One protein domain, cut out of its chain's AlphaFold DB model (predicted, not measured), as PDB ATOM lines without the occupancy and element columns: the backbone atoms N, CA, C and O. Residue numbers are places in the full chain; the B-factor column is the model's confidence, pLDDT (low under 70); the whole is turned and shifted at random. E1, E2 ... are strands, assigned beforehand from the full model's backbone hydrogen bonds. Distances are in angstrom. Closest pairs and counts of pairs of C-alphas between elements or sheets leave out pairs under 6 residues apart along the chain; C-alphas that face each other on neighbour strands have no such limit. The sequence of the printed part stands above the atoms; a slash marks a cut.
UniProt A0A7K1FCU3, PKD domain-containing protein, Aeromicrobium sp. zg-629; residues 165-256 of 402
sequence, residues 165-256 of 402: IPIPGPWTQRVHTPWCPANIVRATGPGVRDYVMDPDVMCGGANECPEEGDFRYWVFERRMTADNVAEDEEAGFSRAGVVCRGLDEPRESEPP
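This is residues 165 to 256 of the 402 residues of the protein "PKD domain-containing protein" of Aeromicrobium sp. zg-629 (UniProt A0A7K1FCU3). With little regular structure, this is a small sandwich: a strongly twisted sheet, E1 - E4 - E5, faces the hairpin of E2 and E3, and residues 199 to 214 loop out at one end. The 92 printed residues have no named helix and five named strands, E1 to E5 in chain order, holding 34 residues; the class is all strand, both sheets antiparallel. The whole is compact, radius of gyration of the C-alphas 14.0 A, but elongated, spanning 40 by 25 by 17 A.

E1, residues 171 to 178, begins at C-alpha (1.540, -26.740, 6.136) and is 22.9 A long. E2 is residues 184 to 187, E3 residues 195 to 198. E4, residues 215 to 224, is 26.6 A long. E5, residues 238 to 245, bends by 56 degrees at residue 241 and ends at C-alpha (19.107, -38.303, 5.249).

E1 and E4 are antiparallel, N 173 and O 222 2.9 A apart. E4 and E5 form a hairpin, N 219 and O 241 2.8 A apart. E2 and E3 form another, N 186 and O 196 3.0 A apart. Between the sheets, the closest C-alphas of E2 and E4, Val 185 and Phe 220, are 6.8 A apart.

The printed part has no cut. Links E3 to E4 and E4 to E5 are long. Residues 165 to 169 and 199 to 208 have pLDDT under 70.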
ATOM      1  N   ILE A 165      -6.976 -35.099  -2.598       68.44
ATOM      2  CA  ILE A 165      -7.665 -33.906  -2.112       68.44
ATOM      3  C   ILE A 165      -6.616 -33.041  -1.404       68.44
ATOM      4  O   ILE A 165      -5.957 -33.539  -0.481       68.44
ATOM      5  N   PRO A 166      -6.421 -31.773  -1.809       65.50
ATOM      6  CA  PRO A 166      -5.496 -30.885  -1.117       65.50
ATOM      7  C   PRO A 166      -5.971 -30.668   0.323       65.50
ATOM      8  O   PRO A 166      -7.167 -30.510   0.583       65.50
ATOM      9  N   ILE A 167      -5.041 -30.691   1.274       64.25
ATOM     10  CA  ILE A 167      -5.379 -30.503   2.684       64.25
ATOM     11  C   ILE A 167      -5.714 -29.026   2.935       64.25
ATOM     12  O   ILE A 167      -4.905 -28.158   2.616       64.25
ATOM     13  N   PRO A 168      -6.858 -28.711   3.570       58.47
ATOM     14  CA  PRO A 168      -7.306 -27.332   3.783       58.47
ATOM     15  C   PRO A 168      -6.533 -26.577   4.883       58.47
ATOM     16  O   PRO A 168      -6.953 -25.507   5.318       58.47
ATOM     17  N   GLY A 169      -5.438 -27.141   5.387       69.62
ATOM     18  CA  GLY A 169      -4.677 -26.604   6.509       69.62
ATOM     19  C   GLY A 169      -3.352 -26.000   6.062       69.62
ATOM     20  O   GLY A 169      -2.745 -26.498   5.111       69.62
ATOM     21  N   PRO A 170      -2.858 -24.970   6.766       77.81
ATOM     22  CA  PRO A 170      -1.518 -24.498   6.515       77.81
ATOM     23  C   PRO A 170      -0.505 -25.589   6.847       77.81
ATOM     24  O   PRO A 170      -0.620 -26.293   7.857       77.81
ATOM     25  N   TRP A 171       0.506 -25.724   6.005       85.81
ATOM     26  CA  TRP A 171       1.540 -26.740   6.136       85.81
ATOM     27  C   TRP A 171       2.927 -26.105   6.097       85.81
ATOM     28  O   TRP A 171       3.096 -24.922   5.806       85.81
ATOM     29  N   THR A 172       3.940 -26.871   6.486       89.50
ATOM     30  CA  THR A 172       5.324 -26.391   6.502       89.50
ATOM     31  C   THR A 172       6.067 -27.022   5.344       89.50
ATOM     32  O   THR A 172       6.341 -28.223   5.371       89.50
ATOM     33  N   GLN A 173       6.422 -26.206   4.357       91.06
ATOM     34  CA  GLN A 173       7.309 -26.637   3.293       91.06
ATOM     35  C   GLN A 173       8.740 -26.676   3.818       91.06
ATOM     36  O   GLN A 173       9.200 -25.714   4.431       91.06
ATOM     37  N   ARG A 174       9.447 -27.773   3.554       93.12
ATOM     38  CA  ARG A 174      10.850 -27.997   3.887       93.12
ATOM     39  C   ARG A 174      11.661 -28.262   2.628       93.12
ATOM     40  O   ARG A 174      11.354 -29.184   1.879       93.12
ATOM     41  N   VAL A 175      12.741 -27.511   2.457       91.50
ATOM     42  CA  VAL A 175      13.741 -27.698   1.403       91.50
ATOM     43  C   VAL A 175      15.058 -28.103   2.054       91.50
ATOM     44  O   VAL A 175      15.526 -27.479   3.008       91.50
ATOM     45  N   HIS A 176      15.655 -29.169   1.534       89.56
ATOM     46  CA  HIS A 176      16.881 -29.765   2.037       89.56
ATOM     47  C   HIS A 176      18.014 -29.451   1.075       89.56
ATOM     48  O   HIS A 176      18.001 -29.856  -0.087       89.56
ATOM     49  N   THR A 177      19.021 -28.747   1.576       87.12
ATOM     50  CA  THR A 177      20.242 -28.454   0.819       87.12
ATOM     51  C   THR A 177      21.415 -29.173   1.470       87.12
ATOM     52  O   THR A 177      21.418 -29.304   2.697       87.12
ATOM     53  N   PRO A 178      22.403 -29.666   0.704       85.31
ATOM     54  CA  PRO A 178      23.598 -30.266   1.286       85.31
ATOM     55  C   PRO A 178      24.201 -29.360   2.363       85.31
ATOM     56  O   PRO A 178      24.174 -28.129   2.237       85.31
ATOM     57  N   TRP A 179      24.699 -29.947   3.448       81.75
ATOM     58  CA  TRP A 179      25.216 -29.182   4.575       81.75
ATOM     59  C   TRP A 179      26.492 -28.438   4.190       81.75
ATOM     60  O   TRP A 179      27.589 -28.982   4.192       81.75
ATOM     61  N   CYS A 180      26.335 -27.154   3.877       79.69
ATOM     62  CA  CYS A 180      27.440 -26.231   3.663       79.69
ATOM     63  C   CYS A 180      27.107 -24.897   4.329       79.69
ATOM     64  O   CYS A 180      25.953 -24.462   4.261       79.69
ATOM     65  N   PRO A 181      28.062 -24.225   4.994       73.31
ATOM     66  CA  PRO A 181      27.776 -22.987   5.715       73.31
ATOM     67  C   PRO A 181      27.155 -21.890   4.843       73.31
ATOM     68  O   PRO A 181      26.287 -21.168   5.333       73.31
ATOM     69  N   ALA A 182      27.569 -21.810   3.573       78.31
ATOM     70  CA  ALA A 182      27.136 -20.805   2.605       78.31
ATOM     71  C   ALA A 182      25.843 -21.160   1.849       78.31
ATOM     72  O   ALA A 182      25.258 -20.273   1.231       78.31
ATOM     73  N   ASN A 183      25.373 -22.412   1.919       82.50
ATOM     74  CA  ASN A 183      24.149 -22.805   1.225       82.50
ATOM     75  C   ASN A 183      22.947 -22.109   1.855       82.50
ATOM     76  O   ASN A 183      22.715 -22.204   3.067       82.50
ATOM     77  N   ILE A 184      22.174 -21.440   1.007       85.38
ATOM     78  CA  ILE A 184      20.926 -20.773   1.358       85.38
ATOM     79  C   ILE A 184      19.842 -21.138   0.347       85.38
ATOM     80  O   ILE A 184      20.123 -21.445  -0.814       85.38
ATOM     81  N   VAL A 185      18.597 -21.082   0.806       88.88
ATOM     82  CA  VAL A 185      17.409 -21.171  -0.042       88.88
ATOM     83  C   VAL A 185      16.775 -19.790  -0.079       88.88
ATOM     84  O   VAL A 185      16.508 -19.204   0.972       88.88
ATOM     85  N   ARG A 186      16.556 -19.255  -1.280       90.00
ATOM     86  CA  ARG A 186      15.872 -17.976  -1.493       90.00
ATOM     87  C   ARG A 186      14.560 -18.232  -2.211       90.00
ATOM     88  O   ARG A 186      14.560 -18.862  -3.263       90.00
ATOM     89  N   ALA A 187      13.461 -17.734  -1.654       90.50
ATOM     90  CA  ALA A 187      12.183 -17.748  -2.352       90.50
ATOM     91  C   ALA A 187      12.258 -16.815  -3.573       90.50
ATOM     92  O   ALA A 187      12.768 -15.699  -3.470       90.50
ATOM     93  N   THR A 188      11.767 -17.275  -4.720       90.75
ATOM     94  CA  THR A 188      11.589 -16.472  -5.942       90.75
ATOM     95  C   THR A 188      10.131 -16.092  -6.176       90.75
ATOM     96  O   THR A 188       9.840 -15.322  -7.087       90.75
ATOM     97  N   GLY A 189       9.229 -16.621  -5.354       90.19
ATOM     98  CA  GLY A 189       7.791 -16.427  -5.426       90.19
ATOM     99  C   GLY A 189       7.078 -17.188  -4.303       90.19
ATOM    100  O   GLY A 189       7.728 -17.819  -3.452       90.19
ATOM    101  N   PRO A 190       5.743 -17.112  -4.263       88.25
ATOM    102  CA  PRO A 190       4.975 -17.642  -3.154       88.25
ATOM    103  C   PRO A 190       4.566 -19.113  -3.348       88.25
ATOM    104  O   PRO A 190       4.228 -19.768  -2.366       88.25
ATOM    105  N   GLY A 191       4.619 -19.668  -4.561       86.75
ATOM    106  CA  GLY A 191       4.269 -21.061  -4.840       86.75
ATOM    107  C   GLY A 191       5.334 -22.043  -4.357       86.75
ATOM    108  O   GLY A 191       6.501 -21.686  -4.224       86.75
ATOM    109  N   VAL A 192       4.951 -23.300  -4.106       85.62
ATOM    110  CA  VAL A 192       5.813 -24.361  -3.530       85.62
ATOM    111  C   VAL A 192       7.197 -24.409  -4.176       85.62
ATOM    112  O   VAL A 192       8.196 -24.282  -3.483       85.62
ATOM    113  N   ARG A 193       7.288 -24.465  -5.503       88.25
ATOM    114  CA  ARG A 193       8.579 -24.592  -6.199       88.25
ATOM    115  C   ARG A 193       9.242 -23.263  -6.559       88.25
ATOM    116  O   ARG A 193      10.266 -23.260  -7.235       88.25
ATOM    117  N   ASP A 194       8.708 -22.151  -6.069       89.75
ATOM    118  CA  ASP A 194       9.248 -20.823  -6.332       89.75
ATOM    119  C   ASP A 194      10.410 -20.520  -5.380       89.75
ATOM    120  O   ASP A 194      10.324 -19.686  -4.471       89.75
ATOM    121  N   TYR A 195      11.519 -21.226  -5.574       90.81
ATOM    122  CA  TYR A 195      12.767 -20.968  -4.875       90.81
ATOM    123  C   TYR A 195      13.978 -21.313  -5.734       90.81
ATOM    124  O   TYR A 195      13.940 -22.165  -6.619       90.81
ATOM    125  N   VAL A 196      15.097 -20.677  -5.409       89.56
ATOM    126  CA  VAL A 196      16.415 -21.051  -5.908       89.56
ATOM    127  C   VAL A 196      17.288 -21.496  -4.748       89.56
ATOM    128  O   VAL A 196      17.254 -20.940  -3.645       89.56
ATOM    129  N   MET A 197      18.068 -22.536  -5.009       86.38
ATOM    130  CA  MET A 197      19.173 -22.928  -4.152       86.38
ATOM    131  C   MET A 197      20.416 -22.237  -4.695       86.38
ATOM    132  O   MET A 197      20.707 -22.370  -5.881       86.38
ATOM    133  N   ASP A 198      21.147 -21.539  -3.831       81.19
ATOM    134  CA  ASP A 198      22.465 -20.995  -4.154       81.19
ATOM    135  C   ASP A 198      23.526 -21.956  -3.582       81.19
ATOM    136  O   ASP A 198      23.959 -21.766  -2.438       81.19
ATOM    137  N   PRO A 199      23.897 -23.047  -4.291       66.94
ATOM    138  CA  PRO A 199      24.899 -23.978  -3.800       66.94
ATOM    139  C   PRO A 199      26.292 -23.360  -3.912       66.94
ATOM    140  O   PRO A 199      26.712 -22.929  -4.988       66.94
ATOM    141  N   ASP A 200      27.049 -23.382  -2.821       63.97
ATOM    142  CA  ASP A 200      28.493 -23.206  -2.909       63.97
ATOM    143  C   ASP A 200      29.116 -24.525  -3.395       63.97
ATOM    144  O   ASP A 200      28.900 -25.594  -2.822       63.97
ATOM    145  N   VAL A 201      29.870 -24.466  -4.493       56.38
ATOM    146  CA  VAL A 201      30.428 -25.636  -5.196       56.38
ATOM    147  C   VAL A 201      31.599 -26.266  -4.410       56.38
ATOM    148  O   VAL A 201      32.095 -27.333  -4.763       56.38
ATOM    149  N   MET A 202      32.034 -25.648  -3.307       54.44
ATOM    150  CA  MET A 202      33.227 -26.032  -2.540       54.44
ATOM    151  C   MET A 202      32.911 -26.724  -1.199       54.44
ATOM    152  O   MET A 202      33.575 -26.481  -0.191       54.44
ATOM    153  N   CYS A 203      31.925 -27.622  -1.154       62.59
ATOM    154  CA  CYS A 203      31.601 -28.384   0.061       62.59
ATOM    155  C   CYS A 203      32.499 -29.617   0.242       62.59
ATOM    156  O   CYS A 203      32.061 -30.765   0.164       62.59
ATOM    157  N   GLY A 204      33.791 -29.375   0.461       55.00
ATOM    158  CA  GLY A 204      34.776 -30.407   0.768       55.00
ATOM    159  C   GLY A 204      34.932 -30.607   2.274       55.00
ATOM    160  O   GLY A 204      35.821 -30.013   2.873       55.00
ATOM    161  N   GLY A 205      34.104 -31.459   2.880       57.75
ATOM    162  CA  GLY A 205      34.398 -32.033   4.200       57.75
ATOM    163  C   GLY A 205      33.329 -31.823   5.274       57.75
ATOM    164  O   GLY A 205      32.811 -30.729   5.453       57.75
ATOM    165  N   ALA A 206      33.077 -32.894   6.031       55.84
ATOM    166  CA  ALA A 206      32.138 -33.030   7.150       55.84
ATOM    167  C   ALA A 206      30.639 -33.198   6.802       55.84
ATOM    168  O   ALA A 206      29.776 -32.567   7.404       55.84
ATOM    169  N   ASN A 207      30.327 -34.146   5.911       62.16
ATOM    170  CA  ASN A 207      28.958 -34.644   5.696       62.16
ATOM    171  C   ASN A 207      28.628 -35.903   6.516       62.16
ATOM    172  O   ASN A 207      27.589 -36.510   6.285       62.16
ATOM    173  N   GLU A 208      29.503 -36.307   7.442       69.00
ATOM    174  CA  GLU A 208      29.362 -37.580   8.148       69.00
ATOM    175  C   GLU A 208      28.178 -37.537   9.123       69.00
ATOM    176  O   GLU A 208      28.120 -36.755  10.087       69.00
ATOM    177  N   CYS A 209      27.207 -38.384   8.812       82.31
ATOM    178  CA  CYS A 209      26.112 -38.757   9.678       82.31
ATOM    179  C   CYS A 209      26.481 -40.021  10.467       82.31
ATOM    180  O   CYS A 209      27.404 -40.737  10.080       82.31
ATOM    181  N   PRO A 210      25.816 -40.286  11.606       85.38
ATOM    182  CA  PRO A 210      26.095 -41.482  12.400       85.38
ATOM    183  C   PRO A 210      25.853 -42.792  11.639       85.38
ATOM    184  O   PRO A 210      26.490 -43.795  11.950       85.38
ATOM    185  N   GLU A 211      24.936 -42.779  10.671       83.06
ATOM    186  CA  GLU A 211      24.613 -43.920   9.818       83.06
ATOM    187  C   GLU A 211      25.421 -43.875   8.513       83.06
ATOM    188  O   GLU A 211      25.616 -42.819   7.908       83.06
ATOM    189  N   GLU A 212      25.930 -45.034   8.093       82.38
ATOM    190  CA  GLU A 212      26.705 -45.171   6.861       82.38
ATOM    191  C   GLU A 212      25.795 -44.987   5.639       82.38
ATOM    192  O   GLU A 212      24.781 -45.667   5.507       82.38
ATOM    193  N   GLY A 213      26.168 -44.078   4.734       79.94
ATOM    194  CA  GLY A 213      25.389 -43.761   3.529       79.94
ATOM    195  C   GLY A 213      24.469 -42.543   3.663       79.94
ATOM    196  O   GLY A 213      23.997 -42.038   2.642       79.94
ATOM    197  N   ASP A 214      24.291 -42.019   4.876       85.44
ATOM    198  CA  ASP A 214      23.559 -40.777   5.113       85.44
ATOM    199  C   ASP A 214      24.434 -39.543   4.919       85.44
ATOM    200  O   ASP A 214      25.616 -39.501   5.275       85.44
ATOM    201  N   PHE A 215      23.805 -38.489   4.409       83.00
ATOM    202  CA  PHE A 215      24.420 -37.186   4.230       83.00
ATOM    203  C   PHE A 215      23.715 -36.152   5.087       83.00
ATOM    204  O   PHE A 215      22.506 -36.188   5.322       83.00
ATOM    205  N   ARG A 216      24.499 -35.188   5.556       87.31
ATOM    206  CA  ARG A 216      23.994 -34.067   6.331       87.31
ATOM    207  C   ARG A 216      23.376 -33.014   5.404       87.31
ATOM    208  O   ARG A 216      24.007 -32.584   4.439       87.31
ATOM    209  N   TYR A 217      22.183 -32.537   5.746       87.12
ATOM    210  CA  TYR A 217      21.446 -31.496   5.028       87.12
ATOM    211  C   TYR A 217      21.042 -30.353   5.959       87.12
ATOM    212  O   TYR A 217      20.655 -30.581   7.105       87.12
ATOM    213  N   TRP A 218      21.074 -29.117   5.459       89.25
ATOM    214  CA  TRP A 218      20.334 -28.010   6.057       89.25
ATOM    215  C   TRP A 218      18.858 -28.123   5.713       89.25
ATOM    216  O   TRP A 218      18.507 -28.305   4.549       89.25
ATOM    217  N   VAL A 219      18.012 -27.943   6.721       92.62
ATOM    218  CA  VAL A 219      16.564 -27.824   6.578       92.62
ATOM    219  C   VAL A 219      16.212 -26.347   6.546       92.62
ATOM    220  O   VAL A 219      16.464 -25.613   7.506       92.62
ATOM    221  N   PHE A 220      15.631 -25.922   5.436       92.94
ATOM    222  CA  PHE A 220      15.008 -24.618   5.274       92.94
ATOM    223  C   PHE A 220      13.502 -24.802   5.276       92.94
ATOM    224  O   PHE A 220      13.010 -25.698   4.598       92.94
ATOM    225  N   GLU A 221      12.770 -23.983   6.021       94.69
ATOM    226  CA  GLU A 221      11.324 -24.102   6.128       94.69
ATOM    227  C   GLU A 221      10.594 -22.774   5.956       94.69
ATOM    228  O   GLU A 221      11.082 -21.718   6.369       94.69
ATOM    229  N   ARG A 222       9.399 -22.848   5.369       92.75
ATOM    230  CA  ARG A 222       8.434 -21.749   5.337       92.75
ATOM    231  C   ARG A 222       7.019 -22.268   5.554       92.75
ATOM    232  O   ARG A 222       6.736 -23.452   5.351       92.75
ATOM    233  N   ARG A 223       6.133 -21.380   5.992       91.44
ATOM    234  CA  ARG A 223       4.711 -21.680   6.155       91.44
ATOM    235  C   ARG A 223       3.977 -21.492   4.836       91.44
ATOM    236  O   ARG A 223       4.187 -20.494   4.157       91.44
ATOM    237  N   MET A 224       3.114 -22.445   4.516       87.25
ATOM    238  CA  MET A 224       2.270 -22.469   3.329       87.25
ATOM    239  C   MET A 224       0.805 -22.481   3.750       87.25
ATOM    240  O   MET A 224       0.461 -23.115   4.745       87.25
ATOM    241  N   THR A 225      -0.050 -21.823   2.979       83.38
ATOM    242  CA  THR A 225      -1.507 -21.898   3.057       83.38
ATOM    243  C   THR A 225      -2.019 -23.205   2.441       83.38
ATOM    244  O   THR A 225      -1.270 -23.972   1.828       83.38
ATOM    245  N   ALA A 226      -3.325 -23.443   2.573       75.56
ATOM    246  CA  ALA A 226      -4.027 -24.555   1.931       75.56
ATOM    247  C   ALA A 226      -3.938 -24.537   0.393       75.56
ATOM    248  O   ALA A 226      -3.932 -25.588  -0.241       75.56
ATOM    249  N   ASP A 227      -3.820 -23.345  -0.198       75.81
ATOM    250  CA  ASP A 227      -3.738 -23.148  -1.649       75.81
ATOM    251  C   ASP A 227      -2.302 -23.299  -2.178       75.81
ATOM    252  O   ASP A 227      -2.016 -22.964  -3.325       75.81
ATOM    253  N   ASN A 228      -1.383 -23.814  -1.349       82.56
ATOM    254  CA  ASN A 228       0.030 -24.006  -1.681       82.56
ATOM    255  C   ASN A 228       0.774 -22.699  -1.998       82.56
ATOM    256  O   ASN A 228       1.718 -22.683  -2.791       82.56
ATOM    257  N   VAL A 229       0.383 -21.625  -1.310       86.38
ATOM    258  CA  VAL A 229       0.986 -20.289  -1.381       86.38
ATOM    259  C   VAL A 229       1.653 -19.977  -0.041       86.38
ATOM    260  O   VAL A 229       1.137 -20.372   0.999       86.38
ATOM    261  N   ALA A 230       2.806 -19.314  -0.016       87.44
ATOM    262  CA  ALA A 230       3.462 -18.924   1.232       87.44
ATOM    263  C   ALA A 230       2.529 -18.047   2.093       87.44
ATOM    264  O   ALA A 230       1.923 -17.109   1.586       87.44
ATOM    265  N   GLU A 231       2.410 -18.342   3.395       86.25
ATOM    266  CA  GLU A 231       1.585 -17.532   4.317       86.25
ATOM    267  C   GLU A 231       2.113 -16.098   4.452       86.25
ATOM    268  O   GLU A 231       1.342 -15.162   4.653       86.25
ATOM    269  N   ASP A 232       3.431 -15.948   4.355       84.81
ATOM    270  CA  ASP A 232       4.132 -14.674   4.350       84.81
ATOM    271  C   ASP A 232       5.045 -14.653   3.120       84.81
ATOM    272  O   ASP A 232       6.100 -15.294   3.087       84.81
ATOM    273  N   GLU A 233       4.586 -13.961   2.075       72.75
ATOM    274  CA  GLU A 233       5.289 -13.859   0.793       72.75
ATOM    275  C   GLU A 233       6.641 -13.137   0.928       72.75
ATOM    276  O   GLU A 233       7.545 -13.365   0.121       72.75
ATOM    277  N   GLU A 234       6.814 -12.309   1.963       76.56
ATOM    278  CA  GLU A 234       8.042 -11.554   2.218       76.56
ATOM    279  C   GLU A 234       9.036 -12.332   3.099       76.56
ATOM    280  O   GLU A 234      10.249 -12.160   2.955       76.56
ATOM    281  N   ALA A 235       8.561 -13.214   3.989       73.38
ATOM    282  CA  ALA A 235       9.408 -13.910   4.966       73.38
ATOM    283  C   ALA A 235      10.337 -14.992   4.385       73.38
ATOM    284  O   ALA A 235      11.264 -15.425   5.076       73.38
ATOM    285  N   GLY A 236      10.152 -15.415   3.131       86.81
ATOM    286  CA  GLY A 236      11.021 -16.396   2.474       86.81
ATOM    287  C   GLY A 236      11.205 -17.694   3.278       86.81
ATOM    288  O   GLY A 236      10.310 -18.139   3.994       86.81
ATOM    289  N   PHE A 237      12.371 -18.334   3.145       91.62
ATOM    290  CA  PHE A 237      12.713 -19.541   3.903       91.62
ATOM    291  C   PHE A 237      13.545 -19.217   5.144       91.62
ATOM    292  O   PHE A 237      14.562 -18.525   5.077       91.62
ATOM    293  N   SER A 238      13.168 -19.811   6.273       91.88
ATOM    294  CA  SER A 238      13.918 -19.760   7.526       91.88
ATOM    295  C   SER A 238      14.770 -21.017   7.712       91.88
ATOM    296  O   SER A 238      14.404 -22.105   7.273       91.88
ATOM    297  N   ARG A 239      15.938 -20.899   8.353       91.31
ATOM    298  CA  ARG A 239      16.803 -22.056   8.627       91.31
ATOM    299  C   ARG A 239      16.305 -22.787   9.876       91.31
ATOM    300  O   ARG A 239      16.475 -22.284  10.981       91.31
ATOM    301  N   ALA A 240      15.744 -23.979   9.694       91.25
ATOM    302  CA  ALA A 240      15.131 -24.774  10.758       91.25
ATOM    303  C   ALA A 240      16.139 -25.656  11.512       91.25
ATOM    304  O   ALA A 240      15.965 -25.946  12.694       91.25
ATOM    305  N   GLY A 241      17.211 -26.093  10.840       91.19
ATOM    306  CA  GLY A 241      18.233 -26.927  11.466       91.19
ATOM    307  C   GLY A 241      18.974 -27.825  10.490       91.19
ATOM    308  O   GLY A 241      19.066 -27.532   9.301       91.19
ATOM    309  N   VAL A 242      19.521 -28.917  11.016       89.75
ATOM    310  CA  VAL A 242      20.315 -29.895  10.269       89.75
ATOM    311  C   VAL A 242      19.716 -31.280  10.468       89.75
ATOM    312  O   VAL A 242      19.332 -31.622  11.585       89.75
ATOM    313  N   VAL A 243      19.674 -32.080   9.407       91.44
ATOM    314  CA  VAL A 243      19.179 -33.461   9.430       91.44
ATOM    315  C   VAL A 243      20.124 -34.380   8.655       91.44
ATOM    316  O   VAL A 243      20.815 -33.931   7.744       91.44
ATOM    317  N   CYS A 244      20.174 -35.651   9.043       90.38
ATOM    318  CA  CYS A 244      20.838 -36.722   8.302       90.38
ATOM    319  C   CYS A 244      19.792 -37.474   7.486       90.38
ATOM    320  O   CYS A 244      18.734 -37.781   8.034       90.38
ATOM    321  N   ARG A 245      20.038 -37.656   6.186       87.31
ATOM    322  CA  ARG A 245      19.107 -38.303   5.249       87.31
ATOM    323  C   ARG A 245      19.873 -39.087   4.191       87.31
ATOM    324  O   ARG A 245      20.980 -38.679   3.810       87.31
ATOM    325  N   GLY A 246      19.247 -40.125   3.653       84.19
ATOM    326  CA  GLY A 246      19.776 -40.874   2.514       84.19
ATOM    327  C   GLY A 246      19.810 -40.035   1.229       84.19
ATOM    328  O   GLY A 246      19.100 -39.035   1.094       84.19
ATOM    329  N   LEU A 247      20.630 -40.433   0.251       78.75
ATOM    330  CA  LEU A 247      20.713 -39.748  -1.055       78.75
ATOM    331  C   LEU A 247      19.412 -39.809  -1.863       78.75
ATOM    332  O   LEU A 247      19.127 -38.880  -2.618       78.75
ATOM    333  N   ASP A 248      18.653 -40.889  -1.693       79.75
ATOM    334  CA  ASP A 248      17.433 -41.166  -2.455       79.75
ATOM    335  C   ASP A 248      16.185 -40.517  -1.836       79.75
ATOM    336  O   ASP A 248      15.088 -40.598  -2.387       79.75
ATOM    337  N   GLU A 249      16.330 -39.856  -0.685       80.00
ATOM    338  CA  GLU A 249      15.222 -39.171  -0.043       80.00
ATOM    339  C   GLU A 249      14.865 -37.854  -0.754       80.00
ATOM    340  O   GLU A 249      15.752 -37.084  -1.148       80.00
ATOM    341  N   PRO A 250      13.567 -37.524  -0.878       81.19
ATOM    342  CA  PRO A 250      13.141 -36.305  -1.549       81.19
ATOM    343  C   PRO A 250      13.694 -35.070  -0.832       81.19
ATOM    344  O   PRO A 250      13.545 -34.890   0.385       81.19
ATOM    345  N   ARG A 251      14.332 -34.193  -1.614       79.62
ATOM    346  CA  ARG A 251      14.951 -32.951  -1.123       79.62
ATOM    347  C   ARG A 251      13.927 -31.905  -0.705       79.62
ATOM    348  O   ARG A 251      14.258 -30.995   0.045       79.62
ATOM    349  N   GLU A 252      12.689 -32.048  -1.136       83.12
ATOM    350  CA  GLU A 252      11.610 -31.125  -0.837       83.12
ATOM    351  C   GLU A 252      10.427 -31.893  -0.257       83.12
ATOM    352  O   GLU A 252      10.118 -32.996  -0.701       83.12
ATOM    353  N   SER A 253       9.783 -31.331   0.762       82.00
ATOM    354  CA  SER A 253       8.506 -31.855   1.234       82.00
ATOM    355  C   SER A 253       7.407 -31.530   0.229       82.00
ATOM    356  O   SER A 253       7.245 -30.368  -0.152       82.00
ATOM    357  N   GLU A 254       6.605 -32.522  -0.119       79.25
ATOM    358  CA  GLU A 254       5.424 -32.315  -0.946       79.25
ATOM    359  C   GLU A 254       4.254 -31.768  -0.113       79.25
ATOM    360  O   GLU A 254       4.199 -32.014   1.103       79.25
ATOM    361  N   PRO A 255       3.319 -31.027  -0.739       75.75
ATOM    362  CA  PRO A 255       2.070 -30.661  -0.095       75.75
ATOM    363  C   PRO A 255       1.386 -31.911   0.452       75.75
ATOM    364  O   PRO A 255       1.268 -32.909  -0.266       75.75
ATOM    365  N   PRO A 256       0.922 -31.892   1.706       71.94
ATOM    366  CA  PRO A 256       0.246 -33.046   2.245       71.94
ATOM    367  C   PRO A 256      -1.115 -33.170   1.541       71.94
ATOM    368  O   PRO A 256      -1.839 -32.189   1.353       71.94
TER     369      PRO A 256